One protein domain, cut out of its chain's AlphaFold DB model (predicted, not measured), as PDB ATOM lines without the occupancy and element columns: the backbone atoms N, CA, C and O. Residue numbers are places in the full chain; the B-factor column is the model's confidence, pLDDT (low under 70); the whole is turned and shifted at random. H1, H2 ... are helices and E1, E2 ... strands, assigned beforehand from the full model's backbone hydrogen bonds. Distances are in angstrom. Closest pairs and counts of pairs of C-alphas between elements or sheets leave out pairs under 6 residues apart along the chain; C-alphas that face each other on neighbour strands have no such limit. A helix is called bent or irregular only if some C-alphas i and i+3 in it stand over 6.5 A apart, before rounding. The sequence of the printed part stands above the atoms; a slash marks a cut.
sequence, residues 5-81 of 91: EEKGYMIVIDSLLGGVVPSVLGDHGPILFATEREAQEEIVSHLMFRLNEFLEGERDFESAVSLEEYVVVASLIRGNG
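What this domain is: This is residues 5 to 81 of the 91 residues of an uncharacterized protein of Rubritalea squalenifaciens DSM 18772 (UniProt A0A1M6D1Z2). A small bent antiparallel sheet, order E2 E1 E3, has long helix H1 slantwise over it. H1 runs out past the sheet, and short H2 packs on its far part. The 77 printed residues hold E1, E2, H1, H2, E3 in chain order, class mixed, only just loose, close to compact: radius of gyration of the C-alphas 13.9 A, spans 43 by 28 by 21 A.

How they stand to each other: Start at E1, residues 5 to 15, antiparallel to E3, residues 70 to 78 (N 10 and O 72, 2.9 A), and in a hairpin with E2, residues 19 to 22 (N 13 and O 21, 2.9 A). H1, residues 36 to 56, is on the sheet over E1, height 7.2 A, in two layers, helix over sheet; its O i to N i+4 pairs are within hydrogen-bond range. Its residues 47 to 54 alone touch H2, residues 61 to 64; closest C-alphas, Arg 50 and Ala 64, 4.9 A.

Where its parts are: Find C-alpha 5 at (28.740, 31.791, 6.338), where E1 begins; E1 spans 24.6 A, H1 30.5 A and E3 22.6 A from first to last C-alpha, and E3 ends at C-alpha 78 at (24.732, 34.879, 10.613).

The domain as a whole: The farthest C-alphas, Glu 5 and Gly 57, are 43.1 A apart. The printed part has no cut; the link E2 to H1 is long. Residues 18 and 78 to 81 are under pLDDT 70.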
ATOM      1  N   GLU A   5      29.511  32.416   7.409       80.56
ATOM      2  CA  GLU A   5      28.740  31.791   6.338       80.56
ATOM      3  C   GLU A   5      28.693  30.287   6.601       80.56
ATOM      4  O   GLU A   5      29.719  29.601   6.569       80.56
ATOM      5  N   GLU A   6      27.499  29.780   6.876       86.25
ATOM      6  CA  GLU A   6      27.239  28.362   7.090       86.25
ATOM      7  C   GLU A   6      26.554  27.802   5.841       86.25
ATOM      8  O   GLU A   6      25.546  28.345   5.397       86.25
ATOM      9  N   LYS A   7      27.100  26.735   5.248       91.00
ATOM     10  CA  LYS A   7      26.527  26.089   4.056       91.00
ATOM     11  C   LYS A   7      25.850  24.786   4.429       91.00
ATOM     12  O   LYS A   7      26.391  24.023   5.228       91.00
ATOM     13  N   GLY A   8      24.719  24.504   3.800       94.56
ATOM     14  CA  GLY A   8      23.999  23.257   4.008       94.56
ATOM     15  C   GLY A   8      22.778  23.144   3.114       94.56
ATOM     16  O   GLY A   8      22.706  23.752   2.045       94.56
ATOM     17  N   TYR A   9      21.814  22.363   3.582       96.25
ATOM     18  CA  TYR A   9      20.550  22.128   2.901       96.25
ATOM     19  C   TYR A   9      19.419  22.765   3.693       96.25
ATOM     20  O   TYR A   9      19.398  22.685   4.917       96.25
ATOM     21  N   MET A  10      18.474  23.393   3.006       95.75
ATOM     22  CA  MET A  10      17.322  24.043   3.621       95.75
ATOM     23  C   MET A  10      16.041  23.511   2.996       95.75
ATOM     24  O   MET A  10      15.981  23.291   1.787       95.75
ATOM     25  N   ILE A  11      15.018  23.322   3.824       95.75
ATOM     26  CA  ILE A  11      13.672  22.992   3.359       95.75
ATOM     27  C   ILE A  11      12.925  24.302   3.165       95.75
ATOM     28  O   ILE A  11      12.851  25.120   4.087       95.75
ATOM     29  N   VAL A  12      12.376  24.496   1.976       95.00
ATOM     30  CA  VAL A  12      11.697  25.724   1.570       95.00
ATOM     31  C   VAL A  12      10.337  25.420   0.953       95.00
ATOM     32  O   VAL A  12      10.080  24.293   0.534       95.00
ATOM     33  N   ILE A  13       9.486  26.441   0.900       93.69
ATOM     34  CA  ILE A  13       8.219  26.449   0.163       93.69
ATOM     35  C   ILE A  13       8.155  27.674  -0.750       93.69
ATOM     36  O   ILE A  13       8.739  28.721  -0.449       93.69
ATOM     37  N   ASP A  14       7.379  27.567  -1.826       91.31
ATOM     38  CA  ASP A  14       7.020  28.711  -2.662       91.31
ATOM     39  C   ASP A  14       5.868  29.499  -2.021       91.31
ATOM     40  O   ASP A  14       4.700  29.112  -2.062       91.31
ATOM     41  N   SER A  15       6.183  30.651  -1.429       85.94
ATOM     42  CA  SER A  15       5.183  31.582  -0.912       85.94
ATOM     43  C   SER A  15       4.637  32.481  -2.021       85.94
ATOM     44  O   SER A  15       5.393  33.164  -2.714       85.94
ATOM     45  N   LEU A  16       3.306  32.592  -2.109       80.25
ATOM     46  CA  LEU A  16       2.600  33.410  -3.111       80.25
ATOM     47  C   LEU A  16       3.053  34.881  -3.176       80.25
ATOM     48  O   LEU A  16       2.939  35.507  -4.226       80.25
ATOM     49  N   LEU A  17       3.516  35.450  -2.058       77.94
ATOM     50  CA  LEU A  17       3.927  36.858  -1.960       77.94
ATOM     51  C   LEU A  17       5.398  37.038  -1.557       77.94
ATOM     52  O   LEU A  17       5.927  38.138  -1.701       77.94
ATOM     53  N   GLY A  18       6.039  35.989  -1.031       69.69
ATOM     54  CA  GLY A  18       7.397  36.043  -0.478       69.69
ATOM     55  C   GLY A  18       8.467  35.373  -1.337       69.69
ATOM     56  O   GLY A  18       9.643  35.495  -1.014       69.69
ATOM     57  N   GLY A  19       8.081  34.680  -2.413       85.62
ATOM     58  CA  GLY A  19       8.997  33.807  -3.142       85.62
ATOM     59  C   GLY A  19       9.383  32.590  -2.300       85.62
ATOM     60  O   GLY A  19       8.588  32.115  -1.492       85.62
ATOM     61  N   VAL A  20      10.602  32.094  -2.488       89.44
ATOM     62  CA  VAL A  20      11.120  30.919  -1.778       89.44
ATOM     63  C   VAL A  20      11.417  31.282  -0.324       89.44
ATOM     64  O   VAL A  20      12.282  32.119  -0.064       89.44
ATOM     65  N   VAL A  21      10.719  30.653   0.625       91.88
ATOM     66  CA  VAL A  21      10.891  30.910   2.065       91.88
ATOM     67  C   VAL A  21      11.181  29.622   2.847       91.88
ATOM     68  O   VAL A  21      10.671  28.566   2.476       91.88
ATOM     69  N   PRO A  22      11.963  29.675   3.942       92.75
ATOM     70  CA  PRO A  22      12.252  28.528   4.793       92.75
ATOM     71  C   PRO A  22      10.980  27.963   5.417       92.75
ATOM     72  O   PRO A  22      10.200  28.692   6.029       92.75
ATOM     73  N   SER A  23      10.814  26.650   5.305       93.19
ATOM     74  CA  SER A  23       9.686  25.925   5.888       93.19
ATOM     75  C   SER A  23       9.942  25.494   7.330       93.19
ATOM     76  O   SER A  23       8.995  25.268   8.080       93.19
ATOM     77  N   VAL A  24      11.212  25.352   7.719       92.88
ATOM     78  CA  VAL A  24      11.608  24.878   9.048       92.88
ATOM     79  C   VAL A  24      12.464  25.935   9.734       92.88
ATOM     80  O   VAL A  24      13.532  26.318   9.248       92.88
ATOM     81  N   LEU A  25      11.975  26.412  10.878       91.69
ATOM     82  CA  LEU A  25      12.611  27.434  11.702       91.69
ATOM     83  C   LEU A  25      12.916  26.847  13.082       91.69
ATOM     84  O   LEU A  25      12.037  26.275  13.722       91.69
ATOM     85  N   GLY A  26      14.151  27.012  13.543       88.25
ATOM     86  CA  GLY A  26      14.539  26.771  14.928       88.25
ATOM     87  C   GLY A  26      14.512  28.060  15.752       88.25
ATOM     88  O   GLY A  26      14.152  29.134  15.265       88.25
ATOM     89  N   ASP A  27      14.994  27.978  16.992       86.69
ATOM     90  CA  ASP A  27      15.008  29.097  17.952       86.69
ATOM     91  C   ASP A  27      15.794  30.334  17.477       86.69
ATOM     92  O   ASP A  27      15.647  31.437  18.009       86.69
ATOM     93  N   HIS A  28      16.672  30.155  16.490       81.25
ATOM     94  CA  HIS A  28      17.585  31.183  15.993       81.25
ATOM     95  C   HIS A  28      17.425  31.460  14.494       81.25
ATOM     96  O   HIS A  28      18.327  32.034  13.885       81.25
ATOM     97  N   GLY A  29      16.291  31.070  13.904       87.12
ATOM     98  CA  GLY A  29      15.998  31.265  12.484       87.12
ATOM     99  C   GLY A  29      16.002  29.958  11.686       87.12
ATOM    100  O   GLY A  29      15.789  28.893  12.264       87.12
ATOM    101  N   PRO A  30      16.204  30.026  10.359       91.25
ATOM    102  CA  PRO A  30      16.147  28.859   9.483       91.25
ATOM    103  C   PRO A  30      17.120  27.756   9.890       91.25
ATOM    104  O   PRO A  30      18.249  28.031  10.302       91.25
ATOM    105  N   ILE A  31      16.683  26.506   9.749       92.75
ATOM    106  CA  ILE A  31      17.530  25.337   9.996       92.75
ATOM    107  C   ILE A  31      18.289  24.974   8.715       92.75
ATOM    108  O   ILE A  31      17.694  24.871   7.641       92.75
ATOM    109  N   LEU A  32      19.601  24.763   8.850       94.38
ATOM    110  CA  LEU A  32      20.434  24.113   7.843       94.38
ATOM    111  C   LEU A  32      20.696  22.664   8.255       94.38
ATOM    112  O   LEU A  32      21.177  22.399   9.355       94.38
ATOM    113  N   PHE A  33      20.400  21.740   7.351       95.62
ATOM    114  CA  PHE A  33      20.735  20.326   7.464       95.62
ATOM    115  C   PHE A  33      22.122  20.076   6.873       95.62
ATOM    116  O   PHE A  33      22.525  20.741   5.910       95.62
ATOM    117  N   ALA A  34      22.856  19.107   7.423       95.50
ATOM    118  CA  ALA A  34      24.204  18.800   6.950       95.50
ATOM    119  C   ALA A  34      24.172  18.055   5.609       95.50
ATOM    120  O   ALA A  34      25.090  18.193   4.797       95.50
ATOM    121  N   THR A  35      23.112  17.281   5.360       96.81
ATOM    122  CA  THR A  35      22.919  16.544   4.105       96.81
ATOM    123  C   THR A  35      21.520  16.734   3.526       96.81
ATOM    124  O   THR A  35      20.552  16.945   4.255       96.81
ATOM    125  N   GLU A  36      21.397  16.581   2.205       97.38
ATOM    126  CA  GLU A  36      20.097  16.572   1.525       97.38
ATOM    127  C   GLU A  36      19.186  15.477   2.088       97.38
ATOM    128  O   GLU A  36      17.989  15.674   2.267       97.38
ATOM    129  N   ARG A  37      19.778  14.324   2.423       97.88
ATOM    130  CA  ARG A  37      19.066  13.173   2.971       97.88
ATOM    131  C   ARG A  37      18.396  13.492   4.306       97.88
ATOM    132  O   ARG A  37      17.243  13.122   4.484       97.88
ATOM    133  N   GLU A  38      19.092  14.175   5.211       97.94
ATOM    134  CA  GLU A  38      18.521  14.609   6.494       97.94
ATOM    135  C   GLU A  38      17.339  15.565   6.281       97.94
ATOM    136  O   GLU A  38      16.294  15.400   6.905       97.94
ATOM    137  N   ALA A  39      17.462  16.512   5.344       97.12
ATOM    138  CA  ALA A  39      16.367  17.419   5.001       97.12
ATOM    139  C   ALA A  39      15.156  16.666   4.414       97.12
ATOM    140  O   ALA A  39      14.013  16.924   4.783       97.12
ATOM    141  N   GLN A  40      15.392  15.695   3.530       97.44
ATOM    142  CA  GLN A  40      14.332  14.844   2.979       97.44
ATOM    143  C   GLN A  40      13.652  13.994   4.064       97.44
ATOM    144  O   GLN A  40      12.438  13.803   4.022       97.44
ATOM    145  N   GLU A  41      14.408  13.480   5.037       97.69
ATOM    146  CA  GLU A  41      13.857  12.718   6.163       97.69
ATOM    147  C   GLU A  41      12.959  13.581   7.056       97.69
ATOM    148  O   GLU A  41      11.905  13.107   7.482       97.69
ATOM    149  N   GLU A  42      13.301  14.855   7.257       97.25
ATOM    150  CA  GLU A  42      12.439  15.804   7.965       97.25
ATOM    151  C   GLU A  42      11.130  16.075   7.199       97.25
ATOM    152  O   GLU A  42      10.051  16.029   7.790       97.25
ATOM    153  N   ILE A  43      11.189  16.257   5.871       95.88
ATOM    154  CA  ILE A  43       9.979  16.380   5.031       95.88
ATOM    155  C   ILE A  43       9.090  15.140   5.190       95.88
ATOM    156  O   ILE A  43       7.878  15.254   5.385       95.88
ATOM    157  N   VAL A  44       9.681  13.941   5.145       96.50
ATOM    158  CA  VAL A  44       8.943  12.683   5.336       96.50
ATOM    159  C   VAL A  44       8.332  12.610   6.735       96.50
ATOM    160  O   VAL A  44       7.183  12.192   6.870       96.50
ATOM    161  N   SER A  45       9.054  13.044   7.768       95.75
ATOM    162  CA  SER A  45       8.554  13.118   9.145       95.75
ATOM    163  C   SER A  45       7.308  14.006   9.244       95.75
ATOM    164  O   SER A  45       6.266  13.563   9.737       95.75
ATOM    165  N   HIS A  46       7.362  15.217   8.683       94.38
ATOM    166  CA  HIS A  46       6.222  16.137   8.639       94.38
ATOM    167  C   HIS A  46       5.048  15.591   7.825       94.38
ATOM    168  O   HIS A  46       3.891  15.749   8.221       94.38
ATOM    169  N   LEU A  47       5.319  14.920   6.705       95.56
ATOM    170  CA  LEU A  47       4.279  14.271   5.912       95.56
ATOM    171  C   LEU A  47       3.590  13.156   6.708       95.56
ATOM    172  O   LEU A  47       2.366  13.108   6.756       95.56
ATOM    173  N   MET A  48       4.350  12.293   7.387       96.75
ATOM    174  CA  MET A  48       3.776  11.249   8.244       96.75
ATOM    175  C   MET A  48       2.909  11.841   9.360       96.75
ATOM    176  O   MET A  48       1.844  11.299   9.650       96.75
ATOM    177  N   PHE A  49       3.334  12.953   9.965       96.12
ATOM    178  CA  PHE A  49       2.539  13.653  10.972       96.12
ATOM    179  C   PHE A  49       1.203  14.143  10.395       96.12
ATOM    180  O   PHE A  49       0.150  13.786  10.919       96.12
ATOM    181  N   ARG A  50       1.226  14.850   9.256       96.19
ATOM    182  CA  ARG A  50       0.010  15.318   8.567       96.19
ATOM    183  C   ARG A  50      -0.927  14.179   8.158       96.19
ATOM    184  O   ARG A  50      -2.146  14.312   8.258       96.19
ATOM    185  N   LEU A  51      -0.375  13.050   7.714       97.50
ATOM    186  CA  LEU A  51      -1.156  11.858   7.376       97.50
ATOM    187  C   LEU A  51      -1.822  11.235   8.609       97.50
ATOM    188  O   LEU A  51      -2.965  10.792   8.518       97.50
ATOM    189  N   ASN A  52      -1.144  11.219   9.760       98.06
ATOM    190  CA  ASN A  52      -1.754  10.765  11.009       98.06
ATOM    191  C   ASN A  52      -2.868  11.715  11.470       98.06
ATOM    192  O   ASN A  52      -3.939  11.230  11.818       98.06
ATOM    193  N   GLU A  53      -2.682  13.038  11.379       97.94
ATOM    194  CA  GLU A  53      -3.748  14.012  11.677       97.94
ATOM    195  C   GLU A  53      -4.999  13.775  10.812       97.94
ATOM    196  O   GLU A  53      -6.123  13.861  11.303       97.94
ATOM    197  N   PHE A  54      -4.828  13.414   9.533       97.94
ATOM    198  CA  PHE A  54      -5.952  13.029   8.674       97.94
ATOM    199  C   PHE A  54      -6.666  11.765   9.176       97.94
ATOM    200  O   PHE A  54      -7.896  11.732   9.231       97.94
ATOM    201  N   LEU A  55      -5.916  10.729   9.569       98.06
ATOM    202  CA  LEU A  55      -6.495   9.498  10.121       98.06
ATOM    203  C   LEU A  55      -7.253   9.743  11.433       98.06
ATOM    204  O   LEU A  55      -8.235   9.051  11.706       98.06
ATOM    205  N   GLU A  56      -6.816  10.723  12.221       98.31
ATOM    206  CA  GLU A  56      -7.466  11.149  13.464       98.31
ATOM    207  C   GLU A  56      -8.663  12.090  13.225       98.31
ATOM    208  O   GLU A  56      -9.463  12.307  14.134       98.31
ATOM    209  N   GLY A  57      -8.852  12.581  11.994       97.31
ATOM    210  CA  GLY A  57      -9.927  13.505  11.622       97.31
ATOM    211  C   GLY A  57      -9.628  14.979  11.921       97.31
ATOM    212  O   GLY A  57     -10.529  15.809  11.816       97.31
ATOM    213  N   GLU A  58      -8.381  15.304  12.267       97.44
ATOM    214  CA  GLU A  58      -7.903  16.651  12.619       97.44
ATOM    215  C   GLU A  58      -7.436  17.457  11.389       97.44
ATOM    216  O   GLU A  58      -7.232  18.670  11.466       97.44
ATOM    217  N   ARG A  59      -7.286  16.806  10.226       95.81
ATOM    218  CA  ARG A  59      -6.885  17.429   8.953       95.81
ATOM    219  C   ARG A  59      -7.690  16.862   7.780       95.81
ATOM    220  O   ARG A  59      -8.092  15.703   7.813       95.81
ATOM    221  N   ASP A  60      -7.918  17.663   6.736       97.31
ATOM    222  CA  ASP A  60      -8.490  17.183   5.470       97.31
ATOM    223  C   ASP A  60      -7.455  16.440   4.598       97.31
ATOM    224  O   ASP A  60      -6.242  16.527   4.805       97.31
ATOM    225  N   PHE A  61      -7.938  15.647   3.638       95.69
ATOM    226  CA  PHE A  61      -7.065  14.805   2.819       95.69
ATOM    227  C   PHE A  61      -6.133  15.650   1.944       95.69
ATOM    228  O   PHE A  61      -4.934  15.388   1.890       95.69
ATOM    229  N   GLU A  62      -6.676  16.673   1.287       95.69
ATOM    230  CA  GLU A  62      -5.968  17.551   0.358       95.69
ATOM    231  C   GLU A  62      -4.787  18.265   1.029       95.69
ATOM    232  O   GLU A  62      -3.691  18.313   0.471       95.69
ATOM    233  N   SER A  63      -4.976  18.760   2.251       91.50
ATOM    234  CA  SER A  63      -3.926  19.372   3.058       91.50
ATOM    235  C   SER A  63      -2.906  18.346   3.547       91.50
ATOM    236  O   SER A  63      -1.711  18.646   3.615       91.50
ATOM    237  N   ALA A  64      -3.348  17.127   3.875       94.94
ATOM    238  CA  ALA A  64      -2.458  16.076   4.356       94.94
ATOM    239  C   ALA A  64      -1.491  15.564   3.279       94.94
ATOM    240  O   ALA A  64      -0.374  15.176   3.613       94.94
ATOM    241  N   VAL A  65      -1.897  15.581   2.003       93.69
ATOM    242  CA  VAL A  65      -1.077  15.097   0.876       93.69
ATOM    243  C   VAL A  65      -0.388  16.201   0.067       93.69
ATOM    244  O   VAL A  65       0.285  15.888  -0.915       93.69
ATOM    245  N   SER A  66      -0.546  17.476   0.440       89.81
ATOM    246  CA  SER A  66       0.105  18.585  -0.271       89.81
ATOM    247  C   SER A  66       1.631  18.502  -0.139       89.81
ATOM    248  O   SER A  66       2.157  18.400   0.971       89.81
ATOM    249  N   LEU A  67       2.345  18.554  -1.266       82.81
ATOM    250  CA  LEU A  67       3.810  18.533  -1.335       82.81
ATOM    251  C   LEU A  67       4.317  19.910  -1.767       82.81
ATOM    252  O   LEU A  67       4.629  20.131  -2.935       82.81
ATOM    253  N   GLU A  68       4.345  20.839  -0.818       89.25
ATOM    254  CA  GLU A  68       4.840  22.204  -1.035       89.25
ATOM    255  C   GLU A  68       6.318  22.337  -0.657       89.25
ATOM    256  O   GLU A  68       7.007  23.214  -1.177       89.25
ATOM    257  N   GLU A  69       6.814  21.466   0.226       94.62
ATOM    258  CA  GLU A  69       8.190  21.504   0.705       94.62
ATOM    259  C   GLU A  69       9.175  20.849  -0.273       94.62
ATOM    260  O   GLU A  69       8.977  19.719  -0.725       94.62
ATOM    261  N   TYR A  70      10.294  21.524  -0.536       94.81
ATOM    262  CA  TYR A  70      11.419  20.975  -1.293       94.81
ATOM    263  C   TYR A  70      12.763  21.421  -0.714       94.81
ATOM    264  O   TYR A  70      12.846  22.367   0.072       94.81
ATOM    265  N   VAL A  71      13.829  20.701  -1.072       95.75
ATOM    266  CA  VAL A  71      15.182  20.940  -0.552       95.75
ATOM    267  C   VAL A  71      15.975  21.817  -1.519       95.75
ATOM    268  O   VAL A  71      15.963  21.587  -2.727       95.75
ATOM    269  N   VAL A  72      16.698  22.798  -0.981       94.88
ATOM    270  CA  VAL A  72      17.660  23.631  -1.716       94.88
ATOM    271  C   VAL A  72      19.012  23.644  -1.016       94.88
ATOM    272  O   VAL A  72      19.091  23.521   0.207       94.88
ATOM    273  N   VAL A  73      20.084  23.834  -1.786       94.38
ATOM    274  CA  VAL A  73      21.395  24.189  -1.233       94.38
ATOM    275  C   VAL A  73      21.338  25.655  -0.805       94.38
ATOM    276  O   VAL A  73      20.902  26.517  -1.565       94.38
ATOM    277  N   ALA A  74      21.749  25.954   0.423       90.19
ATOM    278  CA  ALA A  74      21.647  27.299   0.976       90.19
ATOM    279  C   ALA A  74      22.908  27.689   1.747       90.19
ATOM    280  O   ALA A  74      23.599  26.844   2.325       90.19
ATOM    281  N   SER A  75      23.177  28.996   1.766       87.69
ATOM    282  CA  SER A  75      24.204  29.604   2.609       87.69
ATOM    283  C   SER A  75      23.532  30.580   3.576       87.69
ATOM    284  O   SER A  75      22.867  31.535   3.171       87.69
ATOM    285  N   LEU A  76      23.672  30.328   4.875       82.25
ATOM    286  CA  LEU A  76      23.139  31.176   5.932       82.25
ATOM    287  C   LEU A  76      24.229  32.131   6.415       82.25
ATOM    288  O   LEU A  76      25.289  31.699   6.869       82.25
ATOM    289  N   ILE A  77      23.947  33.431   6.358       79.31
ATOM    290  CA  ILE A  77      24.868  34.475   6.801       79.31
ATOM    291  C   ILE A  77      24.419  34.960   8.181       79.31
ATOM    292  O   ILE A  77      23.483  35.753   8.328       79.31
ATOM    293  N   ARG A  78      25.084  34.487   9.241       66.00
ATOM    294  CA  ARG A  78      24.732  34.879  10.613       66.00
ATOM    295  C   ARG A  78      25.277  36.278  10.913       66.00
ATOM    296  O   ARG A  78      26.483  36.502  10.988       66.00
ATOM    297  N   GLY A  79      24.368  37.238  11.084       57.12
ATOM    298  CA  GLY A  79      24.710  38.631  11.395       57.12
ATOM    299  C   GLY A  79      23.514  39.581  11.399       57.12
ATOM    300  O   GLY A  79      23.452  40.440  12.271       57.12
ATOM    301  N   ASN A  80      22.540  39.367  10.502       50.56
ATOM    302  CA  ASN A  80      21.327  40.194  10.373       50.56
ATOM    303  C   ASN A  80      20.013  39.389  10.210       50.56
ATOM    304  O   ASN A  80      18.956  39.993  10.059       50.56
ATOM    305  N   GLY A  81      20.052  38.050  10.248       52.78
ATOM    306  CA  GLY A  81      18.871  37.198  10.011       52.78
ATOM    307  C   GLY A  81      18.506  37.005   8.532       52.78
ATOM    308  O   GLY A  81      17.416  36.522   8.235       52.78
TER     309      GLY A  81